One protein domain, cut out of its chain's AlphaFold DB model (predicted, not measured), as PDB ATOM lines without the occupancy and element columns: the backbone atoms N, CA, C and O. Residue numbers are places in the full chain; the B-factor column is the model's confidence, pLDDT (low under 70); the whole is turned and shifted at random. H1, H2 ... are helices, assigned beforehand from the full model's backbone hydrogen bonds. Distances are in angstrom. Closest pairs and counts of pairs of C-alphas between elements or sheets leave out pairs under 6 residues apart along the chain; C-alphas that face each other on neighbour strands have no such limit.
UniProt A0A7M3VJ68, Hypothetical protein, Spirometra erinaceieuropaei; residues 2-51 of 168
ATOM      1  N   VAL A   2      71.077 147.151  46.797       80.69
ATOM      2  CA  VAL A   2      70.817 146.080  45.806       80.69
ATOM      3  C   VAL A   2      69.499 146.251  45.023       80.69
ATOM      4  O   VAL A   2      69.498 146.162  43.801       80.69
ATOM      5  N   GLU A   3      68.392 146.600  45.683       86.62
ATOM      6  CA  GLU A   3      67.092 146.843  45.026       86.62
ATOM      7  C   GLU A   3      67.123 147.981  43.991       86.62
ATOM      8  O   GLU A   3      66.492 147.889  42.939       86.62
ATOM      9  N   TRP A   4      67.870 149.056  44.273       85.94
ATOM     10  CA  TRP A   4      68.048 150.173  43.343       85.94
ATOM     11  C   TRP A   4      68.892 149.734  42.145       85.94
ATOM     12  O   TRP A   4      68.511 150.014  41.017       85.94
ATOM     13  N   PHE A   5      69.963 148.968  42.376       86.31
ATOM     14  CA  PHE A   5      70.795 148.410  41.306       86.31
ATOM     15  C   PHE A   5      69.991 147.483  40.378       86.31
ATOM     16  O   PHE A   5      70.000 147.673  39.166       86.31
ATOM     17  N   HIS A   6      69.195 146.557  40.927       86.38
ATOM     18  CA  HIS A   6      68.298 145.727  40.113       86.38
ATOM     19  C   HIS A   6      67.208 146.534  39.399       86.38
ATOM     20  O   HIS A   6      66.765 146.119  38.329       86.38
ATOM     21  N   ARG A   7      66.761 147.668  39.955       87.19
ATOM     22  CA  ARG A   7      65.831 148.567  39.257       87.19
ATOM     23  C   ARG A   7      66.511 149.251  38.071       87.19
ATOM     24  O   ARG A   7      65.934 149.211  36.992       87.19
ATOM     25  N   GLN A   8      67.723 149.785  38.253       86.44
ATOM     26  CA  GLN A   8      68.511 150.404  37.179       86.44
ATOM     27  C   GLN A   8      68.816 149.412  36.049       86.44
ATOM     28  O   GLN A   8      68.544 149.707  34.888       86.44
ATOM     29  N   LEU A   9      69.273 148.204  36.397       87.19
ATOM     30  CA  LEU A   9      69.552 147.134  35.435       87.19
ATOM     31  C   LEU A   9      68.299 146.730  34.637       87.19
ATOM     32  O   LEU A   9      68.368 146.531  33.427       87.19
ATOM     33  N   LYS A  10      67.131 146.662  35.290       87.69
ATOM     34  CA  LYS A  10      65.855 146.375  34.613       87.69
ATOM     35  C   LYS A  10      65.356 147.534  33.748       87.69
ATOM     36  O   LYS A  10      64.645 147.274  32.782       87.69
ATOM     37  N   THR A  11      65.684 148.787  34.065       85.12
ATOM     38  CA  THR A  11      65.357 149.923  33.188       85.12
ATOM     39  C   THR A  11      66.275 149.997  31.976       85.12
ATOM     40  O   THR A  11      65.773 150.239  30.885       85.12
ATOM     41  N   SER A  12      67.574 149.708  32.114       82.81
ATOM     42  CA  SER A  12      68.494 149.669  30.968       82.81
ATOM     43  C   SER A  12      68.213 148.488  30.035       82.81
ATOM     44  O   SER A  12      68.164 148.679  28.827       82.81
ATOM     45  N   GLN A  13      67.921 147.294  30.569       82.25
ATOM     46  CA  GLN A  13      67.510 146.135  29.756       82.25
ATOM     47  C   GLN A  13      66.188 146.360  28.997       82.25
ATOM     48  O   GLN A  13      65.969 145.746  27.963       82.25
ATOM     49  N   ARG A  14      65.308 147.244  29.487       81.88
ATOM     50  CA  ARG A  14      64.067 147.647  28.792       81.88
ATOM     51  C   ARG A  14      64.263 148.748  27.746       81.88
ATOM     52  O   ARG A  14      63.308 149.061  27.045       81.88
ATOM     53  N   ALA A  15      65.445 149.357  27.694       79.88
ATOM     54  CA  ALA A  15      65.808 150.381  26.719       79.88
ATOM     55  C   ALA A  15      66.685 149.829  25.579       79.88
ATOM     56  O   ALA A  15      66.997 150.567  24.651       79.88
ATOM     57  N   ALA A  16      67.084 148.555  25.648       76.75
ATOM     58  CA  ALA A  16      67.697 147.842  24.537       76.75
ATOM     59  C   ALA A  16      66.613 147.314  23.584       76.75
ATOM     60  O   ALA A  16      65.571 146.834  24.034       76.75
ATOM     61  N   GLU A  17      66.865 147.399  22.279       69.25
ATOM     62  CA  GLU A  17      65.885 147.044  21.242       69.25
ATOM     63  C   GLU A  17      65.807 145.522  20.995       69.25
ATOM     64  O   GLU A  17      64.746 145.019  20.634       69.25
ATOM     65  N   ASP A  18      66.888 144.782  21.279       75.44
ATOM     66  CA  ASP A  18      67.004 143.328  21.085       75.44
ATOM     67  C   ASP A  18      66.853 142.536  22.405       75.44
ATOM     68  O   ASP A  18      67.828 142.387  23.152       75.44
ATOM     69  N   PRO A  19      65.669 141.968  22.719       68.50
ATOM     70  CA  PRO A  19      65.452 141.237  23.969       68.50
ATOM     71  C   PRO A  19      66.096 139.843  23.994       68.50
ATOM     72  O   PRO A  19      66.370 139.324  25.076       68.50
ATOM     73  N   GLU A  20      66.338 139.218  22.836       77.88
ATOM     74  CA  GLU A  20      66.930 137.872  22.773       77.88
ATOM     75  C   GLU A  20      68.438 137.895  23.058       77.88
ATOM     76  O   GLU A  20      68.943 136.999  23.735       77.88
ATOM     77  N   ASN A  21      69.149 138.949  22.634       80.69
ATOM     78  CA  ASN A  21      70.595 139.082  22.844       80.69
ATOM     79  C   ASN A  21      70.971 140.048  23.985       80.69
ATOM     80  O   ASN A  21      71.888 140.867  23.879       80.69
ATOM     81  N   TRP A  22      70.261 139.944  25.110       79.38
ATOM     82  CA  TRP A  22      70.541 140.740  26.311       79.38
ATOM     83  C   TRP A  22      71.893 140.418  26.969       79.38
ATOM     84  O   TRP A  22      72.395 141.223  27.753       79.38
ATOM     85  N   THR A  23      72.480 139.255  26.666       84.31
ATOM     86  CA  THR A  23      73.755 138.801  27.239       84.31
ATOM     87  C   THR A  23      74.949 139.523  26.617       84.31
ATOM     88  O   THR A  23      75.808 139.988  27.365       84.31
ATOM     89  N   ASP A  24      74.999 139.691  25.290       84.94
ATOM     90  CA  ASP A  24      76.159 140.301  24.618       84.94
ATOM     91  C   ASP A  24      76.305 141.795  24.937       84.94
ATOM     92  O   ASP A  24      77.422 142.302  25.058       84.94
ATOM     93  N   HIS A  25      75.190 142.507  25.143       80.50
ATOM     94  CA  HIS A  25      75.215 143.910  25.564       80.50
ATOM     95  C   HIS A  25      75.220 144.103  27.093       80.50
ATOM     96  O   HIS A  25      75.410 145.228  27.565       80.50
ATOM     97  N   LEU A  26      75.093 143.033  27.893       85.38
ATOM     98  CA  LEU A  26      75.166 143.104  29.358       85.38
ATOM     99  C   LEU A  26      76.476 143.735  29.876       85.38
ATOM    100  O   LEU A  26      76.381 144.566  30.782       85.38
ATOM    101  N   PRO A  27      77.680 143.437  29.337       86.69
ATOM    102  CA  PRO A  27      78.919 144.067  29.792       86.69
ATOM    103  C   PRO A  27      78.935 145.577  29.542       86.69
ATOM    104  O   PRO A  27      79.407 146.325  30.394       86.69
ATOM    105  N   LEU A  28      78.376 146.036  28.415       82.88
ATOM    106  CA  LEU A  28      78.269 147.461  28.079       82.88
ATOM    107  C   LEU A  28      77.252 148.174  28.979       82.88
ATOM    108  O   LEU A  28      77.525 149.266  29.473       82.88
ATOM    109  N   VAL A  29      76.111 147.536  29.255       85.19
ATOM    110  CA  VAL A  29      75.090 148.042  30.185       85.19
ATOM    111  C   VAL A  29      75.626 148.118  31.618       85.19
ATOM    112  O   VAL A  29      75.438 149.132  32.290       85.19
ATOM    113  N   LEU A  30      76.332 147.085  32.087       84.88
ATOM    114  CA  LEU A  30      76.967 147.086  33.404       84.88
ATOM    115  C   LEU A  30      78.078 148.137  33.483       84.88
ATOM    116  O   LEU A  30      78.108 148.889  34.454       84.88
ATOM    117  N   LEU A  31      78.936 148.251  32.464       82.12
ATOM    118  CA  LEU A  31      79.947 149.308  32.386       82.12
ATOM    119  C   LEU A  31      79.294 150.696  32.433       82.12
ATOM    120  O   LEU A  31      79.720 151.531  33.221       82.12
ATOM    121  N   GLY A  32      78.203 150.916  31.695       83.62
ATOM    122  CA  GLY A  32      77.414 152.147  31.764       83.62
ATOM    123  C   GLY A  32      76.874 152.441  33.169       83.62
ATOM    124  O   GLY A  32      77.010 153.563  33.650       83.62
ATOM    125  N   ILE A  33      76.332 151.443  33.872       81.50
ATOM    126  CA  ILE A  33      75.829 151.596  35.252       81.50
ATOM    127  C   ILE A  33      76.971 151.836  36.259       81.50
ATOM    128  O   ILE A  33      76.787 152.594  37.209       81.50
ATOM    129  N   HIS A  34      78.145 151.230  36.061       74.31
ATOM    130  CA  HIS A  34      79.316 151.403  36.930       74.31
ATOM    131  C   HIS A  34      80.093 152.704  36.662       74.31
ATOM    132  O   HIS A  34      80.658 153.272  37.597       74.31
ATOM    133  N   SER A  35      80.115 153.191  35.419       65.12
ATOM    134  CA  SER A  35      80.733 154.464  35.020       65.12
ATOM    135  C   SER A  35      79.789 155.664  35.143       65.12
ATOM    136  O   SER A  35      80.260 156.801  35.147       65.12
ATOM    137  N   SER A  36      78.479 155.437  35.284       59.72
ATOM    138  CA  SER A  36      77.506 156.471  35.644       59.72
ATOM    139  C   SER A  36      77.758 156.934  37.079       59.72
ATOM    140  O   SER A  36      77.222 156.385  38.048       59.72
ATOM    141  N   LEU A  37      78.625 157.943  37.222       54.16
ATOM    142  CA  LEU A  37      78.858 158.620  38.492       54.16
ATOM    143  C   LEU A  37      77.527 159.184  38.992       54.16
ATOM    144  O   LEU A  37      77.005 160.165  38.464       54.16
ATOM    145  N   LYS A  38      76.989 158.559  40.040       51.41
ATOM    146  CA  LYS A  38      75.809 159.040  40.750       51.41
ATOM    147  C   LYS A  38      76.098 160.443  41.298       51.41
ATOM    148  O   LYS A  38      76.800 160.579  42.298       51.41
ATOM    149  N   SER A  39      75.523 161.464  40.668       55.19
ATOM    150  CA  SER A  39      75.724 162.872  41.019       55.19
ATOM    151  C   SER A  39      75.204 163.244  42.411       55.19
ATOM    152  O   SER A  39      75.714 164.191  42.990       55.19
ATOM    153  N   ASP A  40      74.289 162.467  43.012       46.97
ATOM    154  CA  ASP A  40      73.881 162.669  44.417       46.97
ATOM    155  C   ASP A  40      74.956 162.244  45.450       46.97
ATOM    156  O   ASP A  40      74.690 162.228  46.653       46.97
ATOM    157  N   LEU A  41      76.157 161.838  45.018       52.19
ATOM    158  CA  LEU A  41      77.333 161.697  45.886       52.19
ATOM    159  C   LEU A  41      78.106 163.019  45.939       52.19
ATOM    160  O   LEU A  41      79.268 163.098  45.543       52.19
ATOM    161  N   ASP A  42      77.462 164.035  46.510       47.31
ATOM    162  CA  ASP A  42      77.987 165.399  46.686       47.31
ATOM    163  C   ASP A  42      79.136 165.497  47.723       47.31
ATOM    164  O   ASP A  42      79.412 166.548  48.301       47.31
ATOM    165  N   CYS A  43      79.834 164.382  47.988       51.94
ATOM    166  CA  CYS A  43      81.119 164.419  48.667       51.94
ATOM    167  C   CYS A  43      82.090 163.272  48.339       51.94
ATOM    168  O   CYS A  43      81.817 162.080  48.461       51.94
ATOM    169  N   PHE A  44      83.314 163.727  48.090       55.72
ATOM    170  CA  PHE A  44      84.574 163.144  48.534       55.72
ATOM    171  C   PHE A  44      85.219 161.915  47.851       55.72
ATOM    172  O   PHE A  44      86.249 161.463  48.342       55.72
ATOM    173  N   ALA A  45      84.791 161.445  46.671       49.09
ATOM    174  CA  ALA A  45      85.602 160.466  45.913       49.09
ATOM    175  C   ALA A  45      86.975 161.046  45.488       49.09
ATOM    176  O   ALA A  45      88.023 160.529  45.865       49.09
ATOM    177  N   ALA A  46      86.980 162.182  44.777       48.62
ATOM    178  CA  ALA A  46      88.214 162.882  44.398       48.62
ATOM    179  C   ALA A  46      88.948 163.500  45.608       48.62
ATOM    180  O   ALA A  46      90.171 163.518  45.646       48.62
ATOM    181  N   GLN A  47      88.216 163.947  46.632       53.09
ATOM    182  CA  GLN A  47      88.751 164.416  47.922       53.09
ATOM    183  C   GLN A  47      89.608 163.341  48.609       53.09
ATOM    184  O   GLN A  47      90.683 163.652  49.106       53.09
ATOM    185  N   LEU A  48      89.157 162.081  48.639       57.94
ATOM    186  CA  LEU A  48      89.873 160.996  49.320       57.94
ATOM    187  C   LEU A  48      91.172 160.603  48.588       57.94
ATOM    188  O   LEU A  48      92.036 159.962  49.177       57.94
ATOM    189  N   VAL A  49      91.327 161.041  47.331       57.12
ATOM    190  CA  VAL A  49      92.533 160.877  46.501       57.12
ATOM    191  C   VAL A  49      93.427 162.131  46.500       57.12
ATOM    192  O   VAL A  49      94.646 162.002  46.506       57.12
ATOM    193  N   PHE A  50      92.849 163.340  46.511       56.28
ATOM    194  CA  PHE A  50      93.568 164.612  46.301       56.28
ATOM    195  C   PHE A  50      93.535 165.593  47.490       56.28
ATOM    196  O   PHE A  50      94.110 166.676  47.405       56.28
ATOM    197  N   GLY A  51      92.852 165.269  48.589       48.41
ATOM    198  CA  GLY A  51      92.813 166.050  49.836       48.41
ATOM    199  C   GLY A  51      92.096 167.409  49.783       48.41
ATOM    200  O   GLY A  51      91.926 168.039  50.825       48.41
TER     201      GLY A  51
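This is residues 2 to 51 of the 168 residues of the protein "Hypothetical protein" of Spirometra erinaceieuropaei (UniProt A0A7M3VJ68). Two helices, H1 and H2, are set at a steep angle and pack together through residues 8 to 13 of H1, with a wide loop, residues 14 to 25, joining them; from this small body a long tail, residues 34 to 51, sticks out and ends in the short helix H3. With the tail the longest span is 47 A, against 24 A for the body without it, and H3 is apart from both other helices. The printed part has 50 residues with three named helices in the order H1, H2, H3 and no named strand, and its class is all helix. The whole is only just loose, close to extended, with a radius of gyration of the C-alphas of 14.3 A, and the C-alphas span 47 by 20 by 16 A.

H1, the longest helix, has residues 2 to 13 and measures 16.4 A from its first C-alpha, at (70.817, 146.080, 45.806), to its last. H2 has residues 26 to 35 and measures 13.9 A, beginning with C-alpha 26 at (75.166, 143.104, 29.358). H3 has residues 45 to 50, measures 9.0 A, and ends with C-alpha 50 at (93.568, 164.612, 46.301).

H1 touches H2 with residues 8 to 13 alone, with 6 pairs of C-alphas within 8 A. The closest C-alphas of the two are those of Ser 12 and Val 29, 6.8 A apart. Their centres are 11.4 A apart. They run opposite ways at a steep tilt of 56 degrees. H3 is apart from H1 and from H2. In H1 and H2 every O i to N i+4 pair is within hydrogen-bond range; in H3 this holds for 1 of 2 such pairs, beside 3 of 3 O i to N i+3 pairs.

The two C-alphas farthest apart in the domain are those of Glu 20 and Gly 51, 46.9 A apart. Residues 34 to 51 stand free, of which 45 to 50 belong to H3. Without them the body has 32 residues, spans 24 by 16 by 11 A and has a radius of gyration of 9.1 A. The link from H1 to H2 is long, with 12 residues, and the link from H2 to H3 is short, with 9. The printed part has no cut. The mean pLDDT of the printed part is 72.4; the model's confidence is under 70 at residue 17, residue 19 and residues 35 to 51, and the mean for H3 is 54.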